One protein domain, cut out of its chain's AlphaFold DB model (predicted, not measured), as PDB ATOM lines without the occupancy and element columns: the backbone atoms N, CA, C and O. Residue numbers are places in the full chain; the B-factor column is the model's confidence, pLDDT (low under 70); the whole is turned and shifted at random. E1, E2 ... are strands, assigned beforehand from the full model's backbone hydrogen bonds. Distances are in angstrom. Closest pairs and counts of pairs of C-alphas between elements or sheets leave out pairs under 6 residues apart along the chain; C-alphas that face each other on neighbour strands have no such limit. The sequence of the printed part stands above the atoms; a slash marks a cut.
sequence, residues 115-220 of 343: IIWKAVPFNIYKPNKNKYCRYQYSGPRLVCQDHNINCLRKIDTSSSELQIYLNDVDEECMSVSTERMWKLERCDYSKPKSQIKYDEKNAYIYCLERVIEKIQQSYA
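Overview. This is residues 115 to 220 of the 343 residues of an uncharacterized protein of Sarcoptes scabiei (UniProt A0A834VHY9). There is little regular structure: two small antiparallel sheets, E1-E4-E5 and E2-E3-E6, at opposite ends of a loose body, hairpin E7-E8 to one side with tail 206 to 220. The 106 printed residues hold eight strands, E1 to E8 in order, no named helix: all strand, with 39 residues in them. The radius of gyration of the C-alphas is 16.4 A, the spans 46 by 38 by 27 A.

Arrangement. Look at E1, residues 115 to 118, antiparallel to E4, residues 142 to 146: N 117 and O 143 are 2.8 A apart. Hairpin E2 and E3, residues 123 to 128 and 131 to 137, has N 126 and O 133 at 2.9 A. Hairpin E7 and E8, residues 196 to 198 and 203 to 205, is apart from both sheets; N 197 to O 204 is 2.9 A.

Along the chain. Find C-alpha 115 at (-5.513, -26.298, -75.716); E8 ends at C-alpha 205, (-2.724, -23.190, -97.799).

Size, cuts and confidence. A long link joins E5, residues 151 to 154, to E6, residues 182 to 188. The pLDDT is under 70 for 26 printed residues, among them residues 206 to 220.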
ATOM      1  N   ILE A 115      -4.829 -26.495 -74.438       85.50
ATOM      2  CA  ILE A 115      -5.513 -26.298 -75.716       85.50
ATOM      3  C   ILE A 115      -5.496 -27.596 -76.505       85.50
ATOM      4  O   ILE A 115      -4.440 -28.145 -76.816       85.50
ATOM      5  N   ILE A 116      -6.679 -28.064 -76.888       85.50
ATOM      6  CA  ILE A 116      -6.820 -29.225 -77.759       85.50
ATOM      7  C   ILE A 116      -6.753 -28.764 -79.214       85.50
ATOM      8  O   ILE A 116      -7.579 -27.982 -79.686       85.50
ATOM      9  N   TRP A 117      -5.784 -29.295 -79.950       85.50
ATOM     10  CA  TRP A 117      -5.627 -29.065 -81.378       85.50
ATOM     11  C   TRP A 117      -6.083 -30.283 -82.169       85.50
ATOM     12  O   TRP A 117      -5.678 -31.413 -81.895       85.50
ATOM     13  N   LYS A 118      -6.876 -30.036 -83.214       85.75
ATOM     14  CA  LYS A 118      -7.292 -31.052 -84.181       85.75
ATOM     15  C   LYS A 118      -6.515 -30.911 -85.475       85.75
ATOM     16  O   LYS A 118      -6.639 -29.915 -86.187       85.75
ATOM     17  N   ALA A 119      -5.734 -31.934 -85.797       81.81
ATOM     18  CA  ALA A 119      -5.054 -32.021 -87.072       81.81
ATOM     19  C   ALA A 119      -6.080 -32.254 -88.187       81.81
ATOM     20  O   ALA A 119      -6.906 -33.168 -88.134       81.81
ATOM     21  N   VAL A 120      -5.993 -31.439 -89.235       79.62
ATOM     22  CA  VAL A 120      -6.713 -31.652 -90.490       79.62
ATOM     23  C   VAL A 120      -5.711 -32.261 -91.467       79.62
ATOM     24  O   VAL A 120      -4.960 -31.517 -92.094       79.62
ATOM     25  N   PRO A 121      -5.638 -33.597 -91.606       74.69
ATOM     26  CA  PRO A 121      -4.598 -34.222 -92.412       74.69
ATOM     27  C   PRO A 121      -4.761 -33.830 -93.879       74.69
ATOM     28  O   PRO A 121      -5.850 -33.917 -94.455       74.69
ATOM     29  N   PHE A 122      -3.674 -33.404 -94.508       78.88
ATOM     30  CA  PHE A 122      -3.606 -33.181 -95.947       78.88
ATOM     31  C   PHE A 122      -2.225 -33.576 -96.458       78.88
ATOM     32  O   PHE A 122      -1.291 -33.704 -95.675       78.88
ATOM     33  N   ASN A 123      -2.105 -33.821 -97.759       83.88
ATOM     34  CA  ASN A 123      -0.843 -34.249 -98.351       83.88
ATOM     35  C   ASN A 123      -0.006 -33.034 -98.736       83.88
ATOM     36  O   ASN A 123      -0.505 -32.141 -99.424       83.88
ATOM     37  N   ILE A 124       1.267 -33.042 -98.353       84.88
ATOM     38  CA  ILE A 124       2.235 -32.036 -98.786       84.88
ATOM     39  C   ILE A 124       3.132 -32.619 -99.865       84.88
ATOM     40  O   ILE A 124       3.429 -33.810 -99.889       84.88
ATOM     41  N   TYR A 125       3.597 -31.766-100.756       86.06
ATOM     42  CA  TYR A 125       4.532 -32.116-101.805       86.06
ATOM     43  C   TYR A 125       5.788 -31.276-101.638       86.06
ATOM     44  O   TYR A 125       5.733 -30.044-101.669       86.06
ATOM     45  N   LYS A 126       6.927 -31.947-101.480       86.81
ATOM     46  CA  LYS A 126       8.238 -31.303-101.370       86.81
ATOM     47  C   LYS A 126       9.081 -31.623-102.603       86.81
ATOM     48  O   LYS A 126       9.038 -32.765-103.078       86.81
ATOM     49  N   PRO A 127       9.840 -30.651-103.135       87.31
ATOM     50  CA  PRO A 127      10.854 -30.951-104.133       87.31
ATOM     51  C   PRO A 127      11.940 -31.825-103.493       87.31
ATOM     52  O   PRO A 127      12.410 -31.553-102.393       87.31
ATOM     53  N   ASN A 128      12.328 -32.890-104.182       89.62
ATOM     54  CA  ASN A 128      13.436 -33.753-103.804       89.62
ATOM     55  C   ASN A 128      14.225 -34.095-105.068       89.62
ATOM     56  O   ASN A 128      13.805 -34.925-105.883       89.62
ATOM     57  N   LYS A 129      15.365 -33.418-105.246       90.12
ATOM     58  CA  LYS A 129      16.155 -33.450-106.485       90.12
ATOM     59  C   LYS A 129      15.267 -33.060-107.681       90.12
ATOM     60  O   LYS A 129      14.675 -31.987-107.674       90.12
ATOM     61  N   ASN A 130      15.117 -33.950-108.663       91.19
ATOM     62  CA  ASN A 130      14.332 -33.722-109.883       91.19
ATOM     63  C   ASN A 130      12.892 -34.261-109.792       91.19
ATOM     64  O   ASN A 130      12.228 -34.402-110.815       91.19
ATOM     65  N   LYS A 131      12.425 -34.635-108.595       92.25
ATOM     66  CA  LYS A 131      11.086 -35.193-108.361       92.25
ATOM     67  C   LYS A 131      10.331 -34.369-107.321       92.25
ATOM     68  O   LYS A 131      10.927 -33.711-106.473       92.25
ATOM     69  N   TYR A 132       9.011 -34.462-107.354       89.88
ATOM     70  CA  TYR A 132       8.108 -34.009-106.308       89.88
ATOM     71  C   TYR A 132       7.656 -35.214-105.487       89.88
ATOM     72  O   TYR A 132       7.013 -36.134-105.993       89.88
ATOM     73  N   CYS A 133       8.002 -35.212-104.206       90.88
ATOM     74  CA  CYS A 133       7.637 -36.271-103.279       90.88
ATOM     75  C   CYS A 133       6.399 -35.866-102.483       90.88
ATOM     76  O   CYS A 133       6.379 -34.803-101.865       90.88
ATOM     77  N   ARG A 134       5.372 -36.717-102.517       90.00
ATOM     78  CA  ARG A 134       4.139 -36.608-101.740       90.00
ATOM     79  C   ARG A 134       4.364 -37.213-100.358       90.00
ATOM     80  O   ARG A 134       4.695 -38.394-100.248       90.00
ATOM     81  N   TYR A 135       4.131 -36.415 -99.332       89.56
ATOM     82  CA  TYR A 135       4.141 -36.824 -97.940       89.56
ATOM     83  C   TYR A 135       2.725 -36.737 -97.388       89.56
ATOM     84  O   TYR A 135       2.053 -35.711 -97.520       89.56
ATOM     85  N   GLN A 136       2.290 -37.817 -96.763       89.12
ATOM     86  CA  GLN A 136       1.019 -37.901 -96.067       89.12
ATOM     87  C   GLN A 136       1.246 -37.602 -94.587       89.12
ATOM     88  O   GLN A 136       2.199 -38.108 -93.991       89.12
ATOM     89  N   TYR A 137       0.372 -36.792 -93.989       87.38
ATOM     90  CA  TYR A 137       0.393 -36.591 -92.545       87.38
ATOM     91  C   TYR A 137       0.124 -37.925 -91.839       87.38
ATOM     92  O   TYR A 137      -0.907 -38.556 -92.070       87.38
ATOM     93  N   SER A 138       1.063 -38.347 -90.999       88.88
ATOM     94  CA  SER A 138       1.007 -39.571 -90.193       88.88
ATOM     95  C   SER A 138       1.069 -39.287 -88.693       88.88
ATOM     96  O   SER A 138       1.243 -40.210 -87.903       88.88
ATOM     97  N   GLY A 139       0.990 -38.014 -88.301       87.06
ATOM     98  CA  GLY A 139       0.942 -37.615 -86.901       87.06
ATOM     99  C   GLY A 139      -0.411 -37.909 -86.236       87.06
ATOM    100  O   GLY A 139      -1.348 -38.388 -86.885       87.06
ATOM    101  N   PRO A 140      -0.522 -37.625 -84.931       87.75
ATOM    102  CA  PRO A 140      -1.762 -37.796 -84.179       87.75
ATOM    103  C   PRO A 140      -2.878 -36.877 -84.695       87.75
ATOM    104  O   PRO A 140      -2.645 -35.741 -85.100       87.75
ATOM    105  N   ARG A 141      -4.123 -37.355 -84.652       85.44
ATOM    106  CA  ARG A 141      -5.290 -36.563 -85.068       85.44
ATOM    107  C   ARG A 141      -5.634 -35.455 -84.070       85.44
ATOM    108  O   ARG A 141      -6.086 -34.390 -84.485       85.44
ATOM    109  N   LEU A 142      -5.440 -35.719 -82.783       88.19
ATOM    110  CA  LEU A 142      -5.667 -34.783 -81.689       88.19
ATOM    111  C   LEU A 142      -4.400 -34.693 -80.838       88.19
ATOM    112  O   LEU A 142      -3.747 -35.707 -80.577       88.19
ATOM    113  N   VAL A 143      -4.052 -33.479 -80.426       89.12
ATOM    114  CA  VAL A 143      -2.968 -33.221 -79.473       89.12
ATOM    115  C   VAL A 143      -3.420 -32.203 -78.442       89.12
ATOM    116  O   VAL A 143      -4.175 -31.288 -78.763       89.12
ATOM    117  N   CYS A 144      -2.943 -32.357 -77.217       89.69
ATOM    118  CA  CYS A 144      -3.130 -31.397 -76.143       89.69
ATOM    119  C   CYS A 144      -1.863 -30.546 -76.032       89.69
ATOM    120  O   CYS A 144      -0.769 -31.089 -75.892       89.69
ATOM    121  N   GLN A 145      -1.985 -29.226 -76.140       88.69
ATOM    122  CA  GLN A 145      -0.903 -28.294 -75.862       88.69
ATOM    123  C   GLN A 145      -1.053 -27.758 -74.448       88.69
ATOM    124  O   GLN A 145      -2.032 -27.083 -74.151       88.69
ATOM    125  N   ASP A 146      -0.043 -27.989 -73.622       88.94
ATOM    126  CA  ASP A 146       0.123 -27.280 -72.363       88.94
ATOM    127  C   ASP A 146       0.950 -26.013 -72.611       88.94
ATOM    128  O   ASP A 146       2.134 -26.083 -72.967       88.94
ATOM    129  N   HIS A 147       0.317 -24.849 -72.460       87.19
ATOM    130  CA  HIS A 147       0.962 -23.557 -72.676       87.19
ATOM    131  C   HIS A 147       2.015 -23.205 -71.629       87.19
ATOM    132  O   HIS A 147       2.962 -22.495 -71.965       87.19
ATOM    133  N   ASN A 148       1.890 -23.702 -70.399       88.94
ATOM    134  CA  ASN A 148       2.798 -23.329 -69.315       88.94
ATOM    135  C   ASN A 148       4.187 -23.921 -69.535       88.94
ATOM    136  O   ASN A 148       5.198 -23.245 -69.359       88.94
ATOM    137  N   ILE A 149       4.228 -25.185 -69.950       89.31
ATOM    138  CA  ILE A 149       5.476 -25.917 -70.205       89.31
ATOM    139  C   ILE A 149       5.817 -26.011 -71.697       89.31
ATOM    140  O   ILE A 149       6.822 -26.622 -72.057       89.31
ATOM    141  N   ASN A 150       4.993 -25.415 -72.568       86.38
ATOM    142  CA  ASN A 150       5.113 -25.474 -74.026       86.38
ATOM    143  C   ASN A 150       5.300 -26.914 -74.547       86.38
ATOM    144  O   ASN A 150       6.203 -27.214 -75.332       86.38
ATOM    145  N   CYS A 151       4.447 -27.816 -74.068       89.06
ATOM    146  CA  CYS A 151       4.512 -29.246 -74.342       89.06
ATOM    147  C   CYS A 151       3.298 -29.676 -75.163       89.06
ATOM    148  O   CYS A 151       2.172 -29.300 -74.852       89.06
ATOM    149  N   LEU A 152       3.523 -30.486 -76.198       90.12
ATOM    150  CA  LEU A 152       2.454 -31.128 -76.960       90.12
ATOM    151  C   LEU A 152       2.367 -32.588 -76.547       90.12
ATOM    152  O   LEU A 152       3.363 -33.295 -76.619       90.12
ATOM    153  N   ARG A 153       1.193 -33.050 -76.149       91.75
ATOM    154  CA  ARG A 153       0.926 -34.432 -75.751       91.75
ATOM    155  C   ARG A 153      -0.060 -35.047 -76.724       91.75
ATOM    156  O   ARG A 153      -0.936 -34.357 -77.255       91.75
ATOM    157  N   LYS A 154       0.100 -36.331 -77.015       89.75
ATOM    158  CA  LYS A 154      -0.876 -37.053 -77.829       89.75
ATOM    159  C   LYS A 154      -2.120 -37.306 -76.982       89.75
ATOM    160  O   LYS A 154      -2.019 -37.501 -75.779       89.75
ATOM    161  N   ILE A 155      -3.272 -37.284 -77.636       87.88
ATOM    162  CA  ILE A 155      -4.530 -37.709 -77.032       87.88
ATOM    163  C   ILE A 155      -4.876 -39.061 -77.643       87.88
ATOM    164  O   ILE A 155      -4.944 -39.175 -78.878       87.88
ATOM    165  N   ASP A 156      -5.044 -40.087 -76.814       84.69
ATOM    166  CA  ASP A 156      -5.635 -41.331 -77.279       84.69
ATOM    167  C   ASP A 156      -7.132 -41.114 -77.522       84.69
ATOM    168  O   ASP A 156      -7.855 -40.566 -76.704       84.69
ATOM    169  N   THR A 157      -7.590 -41.499 -78.707       75.44
ATOM    170  CA  THR A 157      -8.987 -41.309 -79.145       75.44
ATOM    171  C   THR A 157      -9.688 -42.645 -79.340       75.44
ATOM    172  O   THR A 157     -10.729 -42.721 -79.990       75.44
ATOM    173  N   SER A 158      -9.095 -43.716 -78.811       76.62
ATOM    174  CA  SER A 158      -9.612 -45.076 -78.907       76.62
ATOM    175  C   SER A 158     -10.954 -45.263 -78.182       76.62
ATOM    176  O   SER A 158     -11.734 -46.125 -78.586       76.62
ATOM    177  N   SER A 159     -11.246 -44.444 -77.165       59.94
ATOM    178  CA  SER A 159     -12.401 -44.573 -76.267       59.94
ATOM    179  C   SER A 159     -13.652 -43.804 -76.725       59.94
ATOM    180  O   SER A 159     -14.755 -44.337 -76.612       59.94
ATOM    181  N   SER A 160     -13.523 -42.584 -77.262       59.59
ATOM    182  CA  SER A 160     -14.620 -41.754 -77.806       59.59
ATOM    183  C   SER A 160     -14.067 -40.405 -78.294       59.59
ATOM    184  O   SER A 160     -13.220 -39.816 -77.638       59.59
ATOM    185  N   GLU A 161     -14.548 -39.860 -79.420       60.44
ATOM    186  CA  GLU A 161     -14.153 -38.505 -79.868       60.44
ATOM    187  C   GLU A 161     -14.951 -37.371 -79.195       60.44
ATOM    188  O   GLU A 161     -14.639 -36.198 -79.405       60.44
ATOM    189  N   LEU A 162     -16.015 -37.695 -78.454       60.06
ATOM    190  CA  LEU A 162     -16.977 -36.700 -77.963       60.06
ATOM    191  C   LEU A 162     -16.535 -36.034 -76.655       60.06
ATOM    192  O   LEU A 162     -16.930 -34.899 -76.397       60.06
ATOM    193  N   GLN A 163     -15.718 -36.716 -75.851       67.19
ATOM    194  CA  GLN A 163     -15.202 -36.227 -74.575       67.19
ATOM    195  C   GLN A 163     -13.746 -36.667 -74.440       67.19
ATOM    196  O   GLN A 163     -13.420 -37.809 -74.747       67.19
ATOM    197  N   ILE A 164     -12.880 -35.737 -74.046       71.25
ATOM    198  CA  ILE A 164     -11.450 -35.979 -73.845       71.25
ATOM    199  C   ILE A 164     -11.192 -35.849 -72.355       71.25
ATOM    200  O   ILE A 164     -11.354 -34.758 -71.802       71.25
ATOM    201  N   TYR A 165     -10.789 -36.941 -71.718       74.88
ATOM    202  CA  TYR A 165     -10.409 -36.934 -70.315       74.88
ATOM    203  C   TYR A 165      -8.911 -36.661 -70.181       74.88
ATOM    204  O   TYR A 165      -8.120 -36.983 -71.065       74.88
ATOM    205  N   LEU A 166      -8.489 -36.094 -69.047       75.75
ATOM    206  CA  LEU A 166      -7.061 -35.888 -68.765       75.75
ATOM    207  C   LEU A 166      -6.270 -37.203 -68.793       75.75
ATOM    208  O   LEU A 166      -5.121 -37.208 -69.219       75.75
ATOM    209  N   ASN A 167      -6.907 -38.313 -68.416       80.00
ATOM    210  CA  ASN A 167      -6.310 -39.648 -68.461       80.00
ATOM    211  C   ASN A 167      -6.079 -40.166 -69.892       80.00
ATOM    212  O   ASN A 167      -5.281 -41.079 -70.072       80.00
ATOM    213  N   ASP A 168      -6.747 -39.591 -70.899       81.06
ATOM    214  CA  ASP A 168      -6.520 -39.922 -72.311       81.06
ATOM    215  C   ASP A 168      -5.322 -39.152 -72.898       81.06
ATOM    216  O   ASP A 168      -4.952 -39.351 -74.059       81.06
ATOM    217  N   VAL A 169      -4.739 -38.221 -72.136       82.56
ATOM    218  CA  VAL A 169      -3.595 -37.413 -72.558       82.56
ATOM    219  C   VAL A 169      -2.308 -38.090 -72.100       82.56
ATOM    220  O   VAL A 169      -2.064 -38.221 -70.904       82.56
ATOM    221  N   ASP A 170      -1.452 -38.458 -73.054       86.06
ATOM    222  CA  ASP A 170      -0.144 -39.051 -72.765       86.06
ATOM    223  C   ASP A 170       0.668 -38.140 -71.825       86.06
ATOM    224  O   ASP A 170       0.738 -36.927 -72.028       86.06
ATOM    225  N   GLU A 171       1.343 -38.710 -70.826       87.56
ATOM    226  CA  GLU A 171       2.182 -37.935 -69.898       87.56
ATOM    227  C   GLU A 171       3.427 -37.349 -70.588       87.56
ATOM    228  O   GLU A 171       3.930 -36.284 -70.213       87.56
ATOM    229  N   GLU A 172       3.922 -38.032 -71.623       90.06
ATOM    230  CA  GLU A 172       5.158 -37.675 -72.309       90.06
ATOM    231  C   GLU A 172       4.967 -36.540 -73.324       90.06
ATOM    232  O   GLU A 172       4.104 -36.565 -74.207       90.06
ATOM    233  N   CYS A 173       5.863 -35.553 -73.258       89.25
ATOM    234  CA  CYS A 173       5.936 -34.505 -74.266       89.25
ATOM    235  C   CYS A 173       6.407 -35.059 -75.613       89.25
ATOM    236  O   CYS A 173       7.497 -35.614 -75.759       89.25
ATOM    237  N   MET A 174       5.609 -34.814 -76.641       86.69
ATOM    238  CA  MET A 174       5.920 -35.137 -78.018       86.69
ATOM    239  C   MET A 174       7.026 -34.228 -78.550       86.69
ATOM    240  O   MET A 174       6.886 -33.006 -78.629       86.69
ATOM    241  N   SER A 175       8.106 -34.840 -79.030       77.94
ATOM    242  CA  SER A 175       9.080 -34.140 -79.864       77.94
ATOM    243  C   SER A 175       8.492 -33.905 -81.260       77.94
ATOM    244  O   SER A 175       8.378 -34.820 -82.082       77.94
ATOM    245  N   VAL A 176       8.102 -32.661 -81.550       68.00
ATOM    246  CA  VAL A 176       7.608 -32.267 -82.877       68.00
ATOM    247  C   VAL A 176       8.774 -32.216 -83.857       68.00
ATOM    248  O   VAL A 176       9.392 -31.178 -84.077       68.00
ATOM    249  N   SER A 177       9.088 -33.357 -84.465       71.81
ATOM    250  CA  SER A 177       9.961 -33.403 -85.637       71.81
ATOM    251  C   SER A 177       9.111 -33.487 -86.901       71.81
ATOM    252  O   SER A 177       8.239 -34.349 -87.049       71.81
ATOM    253  N   THR A 178       9.384 -32.590 -87.848       66.81
ATOM    254  CA  THR A 178       8.706 -32.547 -89.152       66.81
ATOM    255  C   THR A 178       8.949 -33.803 -89.992       66.81
ATOM    256  O   THR A 178       8.251 -34.016 -90.976       66.81
ATOM    257  N   GLU A 179       9.904 -34.655 -89.627       71.88
ATOM    258  CA  GLU A 179      10.182 -35.905 -90.335       71.88
ATOM    259  C   GLU A 179       9.287 -37.056 -89.863       71.88
ATOM    260  O   GLU A 179       8.806 -37.830 -90.684       71.88
ATOM    261  N   ARG A 180       8.990 -37.150 -88.558       78.88
ATOM    262  CA  ARG A 180       8.167 -38.246 -88.007       78.88
ATOM    263  C   ARG A 180       6.671 -38.067 -88.265       78.88
ATOM    264  O   ARG A 180       5.934 -39.045 -88.340       78.88
ATOM    265  N   MET A 181       6.220 -36.823 -88.421       83.75
ATOM    266  CA  MET A 181       4.808 -36.507 -88.671       83.75
ATOM    267  C   MET A 181       4.379 -36.700 -90.129       83.75
ATOM    268  O   MET A 181       3.194 -36.569 -90.436       83.75
ATOM    269  N   TRP A 182       5.323 -36.976 -91.028       86.81
ATOM    270  CA  TRP A 182       5.090 -36.974 -92.464       86.81
ATOM    271  C   TRP A 182       5.681 -38.225 -93.104       86.81
ATOM    272  O   TRP A 182       6.888 -38.335 -93.313       86.81
ATOM    273  N   LYS A 183       4.814 -39.163 -93.479       91.19
ATOM    274  CA  LYS A 183       5.210 -40.390 -94.161       91.19
ATOM    275  C   LYS A 183       5.360 -40.131 -95.656       91.19
ATOM    276  O   LYS A 183       4.421 -39.676 -96.309       91.19
ATOM    277  N   LEU A 184       6.529 -40.446 -96.210       92.38
ATOM    278  CA  LEU A 184       6.730 -40.445 -97.657       92.38
ATOM    279  C   LEU A 184       5.832 -41.515 -98.296       92.38
ATOM    280  O   LEU A 184       5.957 -42.695 -97.982       92.38
ATOM    281  N   GLU A 185       4.943 -41.099 -99.195       92.00
ATOM    282  CA  GLU A 185       4.014 -41.999 -99.881       92.00
ATOM    283  C   GLU A 185       4.550 -42.377-101.267       92.00
ATOM    284  O   GLU A 185       4.702 -43.553-101.584       92.00
ATOM    285  N   ARG A 186       4.878 -41.377-102.097       92.50
ATOM    286  CA  ARG A 186       5.407 -41.581-103.459       92.50
ATOM    287  C   ARG A 186       6.170 -40.362-103.966       92.50
ATOM    288  O   ARG A 186       5.886 -39.245-103.542       92.50
ATOM    289  N   CYS A 187       7.070 -40.554-104.929       92.56
ATOM    290  CA  CYS A 187       7.732 -39.460-105.645       92.56
ATOM    291  C   CYS A 187       7.469 -39.563-107.145       92.56
ATOM    292  O   CYS A 187       7.674 -40.623-107.732       92.56
ATOM    293  N   ASP A 188       7.069 -38.452-107.755       89.69
ATOM    294  CA  ASP A 188       6.734 -38.358-109.175       89.69
ATOM    295  C   ASP A 188       7.346 -37.088-109.785       89.69
ATOM    296  O   ASP A 188       7.757 -36.176-109.072       89.69
ATOM    297  N   TYR A 189       7.432 -37.008-111.105       83.25
ATOM    298  CA  TYR A 189       7.883 -35.826-111.836       83.25
ATOM    299  C   TYR A 189       6.769 -34.783-111.998       83.25
ATOM    300  O   TYR A 189       7.053 -33.612-112.251       83.25
ATOM    301  N   SER A 190       5.502 -35.171-111.821       79.12
ATOM    302  CA  SER A 190       4.375 -34.245-111.928       79.12
ATOM    303  C   SER A 190       4.346 -33.260-110.754       79.12
ATOM    304  O   SER A 190       4.107 -33.645-109.606       79.12
ATOM    305  N   LYS A 191       4.536 -31.969-111.048       72.44
ATOM    306  CA  LYS A 191       4.347 -30.894-110.069       72.44
ATOM    307  C   LYS A 191       2.861 -30.811-109.676       72.44
ATOM    308  O   LYS A 191       2.013 -30.705-110.566       72.44
ATOM    309  N   PRO A 192       2.511 -30.823-108.379       68.75
ATOM    310  CA  PRO A 192       1.134 -30.590-107.957       68.75
ATOM    311  C   PRO A 192       0.704 -29.165-108.320       68.75
ATOM    312  O   PRO A 192       1.476 -28.215-108.184       68.75
ATOM    313  N   LYS A 193      -0.545 -29.013-108.770       61.88
ATOM    314  CA  LYS A 193      -1.094 -27.713-109.181       61.88
ATOM    315  C   LYS A 193      -1.339 -26.768-107.997       61.88
ATOM    316  O   LYS A 193      -1.223 -25.561-108.162       61.88
ATOM    317  N   SER A 194      -1.632 -27.299-106.810       65.25
ATOM    318  CA  SER A 194      -1.837 -26.519-105.587       65.25
ATOM    319  C   SER A 194      -1.679 -27.402-104.345       65.25
ATOM    320  O   SER A 194      -1.963 -28.599-104.382       65.25
ATOM    321  N   GLN A 195      -1.214 -26.806-103.245       75.56
ATOM    322  CA  GLN A 195      -1.192 -27.426-101.913       75.56
ATOM    323  C   GLN A 195      -2.205 -26.712-101.019       75.56
ATOM    324  O   GLN A 195      -1.865 -26.163 -99.973       75.56
ATOM    325  N   ILE A 196      -3.441 -26.637-101.512       72.81
ATOM    326  CA  ILE A 196      -4.553 -25.988-100.826       72.81
ATOM    327  C   ILE A 196      -5.600 -27.056-100.541       72.81
ATOM    328  O   ILE A 196      -6.004 -27.781-101.453       72.81
ATOM    329  N   LYS A 197      -6.028 -27.153 -99.287       72.94
ATOM    330  CA  LYS A 197      -7.166 -27.972 -98.876       72.94
ATOM    331  C   LYS A 197      -8.288 -27.057 -98.414       72.94
ATOM    332  O   LYS A 197      -8.030 -26.066 -97.747       72.94
ATOM    333  N   TYR A 198      -9.519 -27.412 -98.737       72.81
ATOM    334  CA  TYR A 198     -10.705 -26.717 -98.256       72.81
ATOM    335  C   TYR A 198     -11.461 -27.634 -97.296       72.81
ATOM    336  O   TYR A 198     -11.492 -28.851 -97.505       72.81
ATOM    337  N   ASP A 199     -12.046 -27.057 -96.255       74.50
ATOM    338  CA  ASP A 199     -13.169 -27.652 -95.533       74.50
ATOM    339  C   ASP A 199     -14.409 -26.749 -95.675       74.50
ATOM    340  O   ASP A 199     -14.414 -25.818 -96.481       74.50
ATOM    341  N   GLU A 200     -15.480 -27.035 -94.930       74.19
ATOM    342  CA  GLU A 200     -16.727 -26.258 -94.994       74.19
ATOM    343  C   GLU A 200     -16.563 -24.778 -94.602       74.19
ATOM    344  O   GLU A 200     -17.412 -23.958 -94.950       74.19
ATOM    345  N   LYS A 201     -15.507 -24.426 -93.858       75.19
ATOM    346  CA  LYS A 201     -15.343 -23.111 -93.220       75.19
ATOM    347  C   LYS A 201     -14.035 -22.404 -93.586       75.19
ATOM    348  O   LYS A 201     -13.957 -21.187 -93.447       75.19
ATOM    349  N   ASN A 202     -13.014 -23.128 -94.030       71.94
ATOM    350  CA  ASN A 202     -11.637 -22.659 -94.117       71.94
ATOM    351  C   ASN A 202     -10.926 -23.168 -95.377       71.94
ATOM    352  O   ASN A 202     -11.164 -24.272 -95.873       71.94
ATOM    353  N   ALA A 203      -9.963 -22.371 -95.840       71.31
ATOM    354  CA  ALA A 203      -8.958 -22.779 -96.813       71.31
ATOM    355  C   ALA A 203      -7.594 -22.897 -96.116       71.31
ATOM    356  O   ALA A 203      -7.091 -21.942 -95.528       71.31
ATOM    357  N   TYR A 204      -6.984 -24.071 -96.207       68.75
ATOM    358  CA  TYR A 204      -5.667 -24.391 -95.676       68.75
ATOM    359  C   TYR A 204      -4.657 -24.349 -96.811       68.75
ATOM    360  O   TYR A 204      -4.686 -25.202 -97.696       68.75
ATOM    361  N   ILE A 205      -3.768 -23.363 -96.790       71.38
ATOM    362  CA  ILE A 205      -2.724 -23.190 -97.799       71.38
ATOM    363  C   ILE A 205      -1.396 -23.626 -97.189       71.38
ATOM    364  O   ILE A 205      -0.993 -23.122 -96.144       71.38
ATOM    365  N   TYR A 206      -0.701 -24.548 -97.848       68.69
ATOM    366  CA  TYR A 206       0.642 -24.945 -97.451       68.69
ATOM    367  C   TYR A 206       1.695 -24.233 -98.295       68.69
ATOM    368  O   TYR A 206       1.854 -24.500 -99.490       68.69
ATOM    369  N   CYS A 207       2.430 -23.335 -97.646       59.28
ATOM    370  CA  CYS A 207       3.554 -22.609 -98.217       59.28
ATOM    371  C   CYS A 207       4.855 -23.202 -97.667       59.28
ATOM    372  O   CYS A 207       5.137 -23.108 -96.475       59.28
ATOM    373  N   LEU A 208       5.661 -23.819 -98.529       54.53
ATOM    374  CA  LEU A 208       7.040 -24.162 -98.181       54.53
ATOM    375  C   LEU A 208       7.909 -22.894 -98.239       54.53
ATOM    376  O   LEU A 208       7.854 -22.163 -99.222       54.53
ATOM    377  N   GLU A 209       8.709 -22.688 -97.188       45.41
ATOM    378  CA  GLU A 209       9.759 -21.665 -96.983       45.41
ATOM    379  C   GLU A 209       9.366 -20.241 -96.557       45.41
ATOM    380  O   GLU A 209      10.247 -19.517 -96.097       45.41
ATOM    381  N   ARG A 210       8.092 -19.824 -96.582       36.19
ATOM    382  CA  ARG A 210       7.654 -18.578 -95.913       36.19
ATOM    383  C   ARG A 210       6.244 -18.709 -95.342       36.19
ATOM    384  O   ARG A 210       5.324 -19.132 -96.037       36.19
ATOM    385  N   VAL A 211       6.099 -18.330 -94.074       33.53
ATOM    386  CA  VAL A 211       4.819 -18.216 -93.363       33.53
ATOM    387  C   VAL A 211       4.045 -17.037 -93.956       33.53
ATOM    388  O   VAL A 211       4.588 -15.937 -94.030       33.53
ATOM    389  N   ILE A 212       2.793 -17.248 -94.370       40.09
ATOM    390  CA  ILE A 212       1.826 -16.156 -94.534       40.09
ATOM    391  C   ILE A 212       0.670 -16.412 -93.576       40.09
ATOM    392  O   ILE A 212       0.151 -17.524 -93.478       40.09
ATOM    393  N   GLU A 213       0.350 -15.348 -92.849       41.16
ATOM    394  CA  GLU A 213      -0.698 -15.214 -91.854       41.16
ATOM    395  C   GLU A 213      -2.060 -15.703 -92.348       41.16
ATOM    396  O   GLU A 213      -2.431 -15.564 -93.514       41.16
ATOM    397  N   LYS A 214      -2.814 -16.241 -91.389       36.38
ATOM    398  CA  LYS A 214      -4.247 -16.521 -91.425       36.38
ATOM    399  C   LYS A 214      -5.004 -15.481 -92.270       36.38
ATOM    400  O   LYS A 214      -5.364 -14.418 -91.773       36.38
ATOM    401  N   ILE A 215      -5.319 -15.810 -93.525       43.03
ATOM    402  CA  ILE A 215      -6.301 -15.042 -94.296       43.03
ATOM    403  C   ILE A 215      -7.669 -15.480 -93.787       43.03
ATOM    404  O   ILE A 215      -8.271 -16.434 -94.277       43.03
ATOM    405  N   GLN A 216      -8.142 -14.808 -92.741       36.16
ATOM    406  CA  GLN A 216      -9.509 -14.943 -92.269       36.16
ATOM    407  C   GLN A 216     -10.415 -14.265 -93.306       36.16
ATOM    408  O   GLN A 216     -10.755 -13.091 -93.186       36.16
ATOM    409  N   GLN A 217     -10.768 -14.984 -94.375       37.09
ATOM    410  CA  GLN A 217     -11.865 -14.563 -95.237       37.09
ATOM    411  C   GLN A 217     -13.150 -14.693 -94.423       37.09
ATOM    412  O   GLN A 217     -13.684 -15.781 -94.226       37.09
ATOM    413  N   SER A 218     -13.600 -13.553 -93.904       35.41
ATOM    414  CA  SER A 218     -14.954 -13.345 -93.410       35.41
ATOM    415  C   SER A 218     -15.946 -13.723 -94.513       35.41
ATOM    416  O   SER A 218     -16.322 -12.898 -95.342       35.41
ATOM    417  N   TYR A 219     -16.375 -14.984 -94.535       34.59
ATOM    418  CA  TYR A 219     -17.674 -15.342 -95.083       34.59
ATOM    419  C   TYR A 219     -18.690 -15.177 -93.960       34.59
ATOM    420  O   TYR A 219     -19.143 -16.131 -93.329       34.59
ATOM    421  N   ALA A 220     -19.063 -13.924 -93.721       37.38
ATOM    422  CA  ALA A 220     -20.353 -13.603 -93.143       37.38
ATOM    423  C   ALA A 220     -21.462 -14.013 -94.133       37.38
ATOM    424  O   ALA A 220     -22.057 -13.158 -94.767       37.38
TER     425      ALA A 220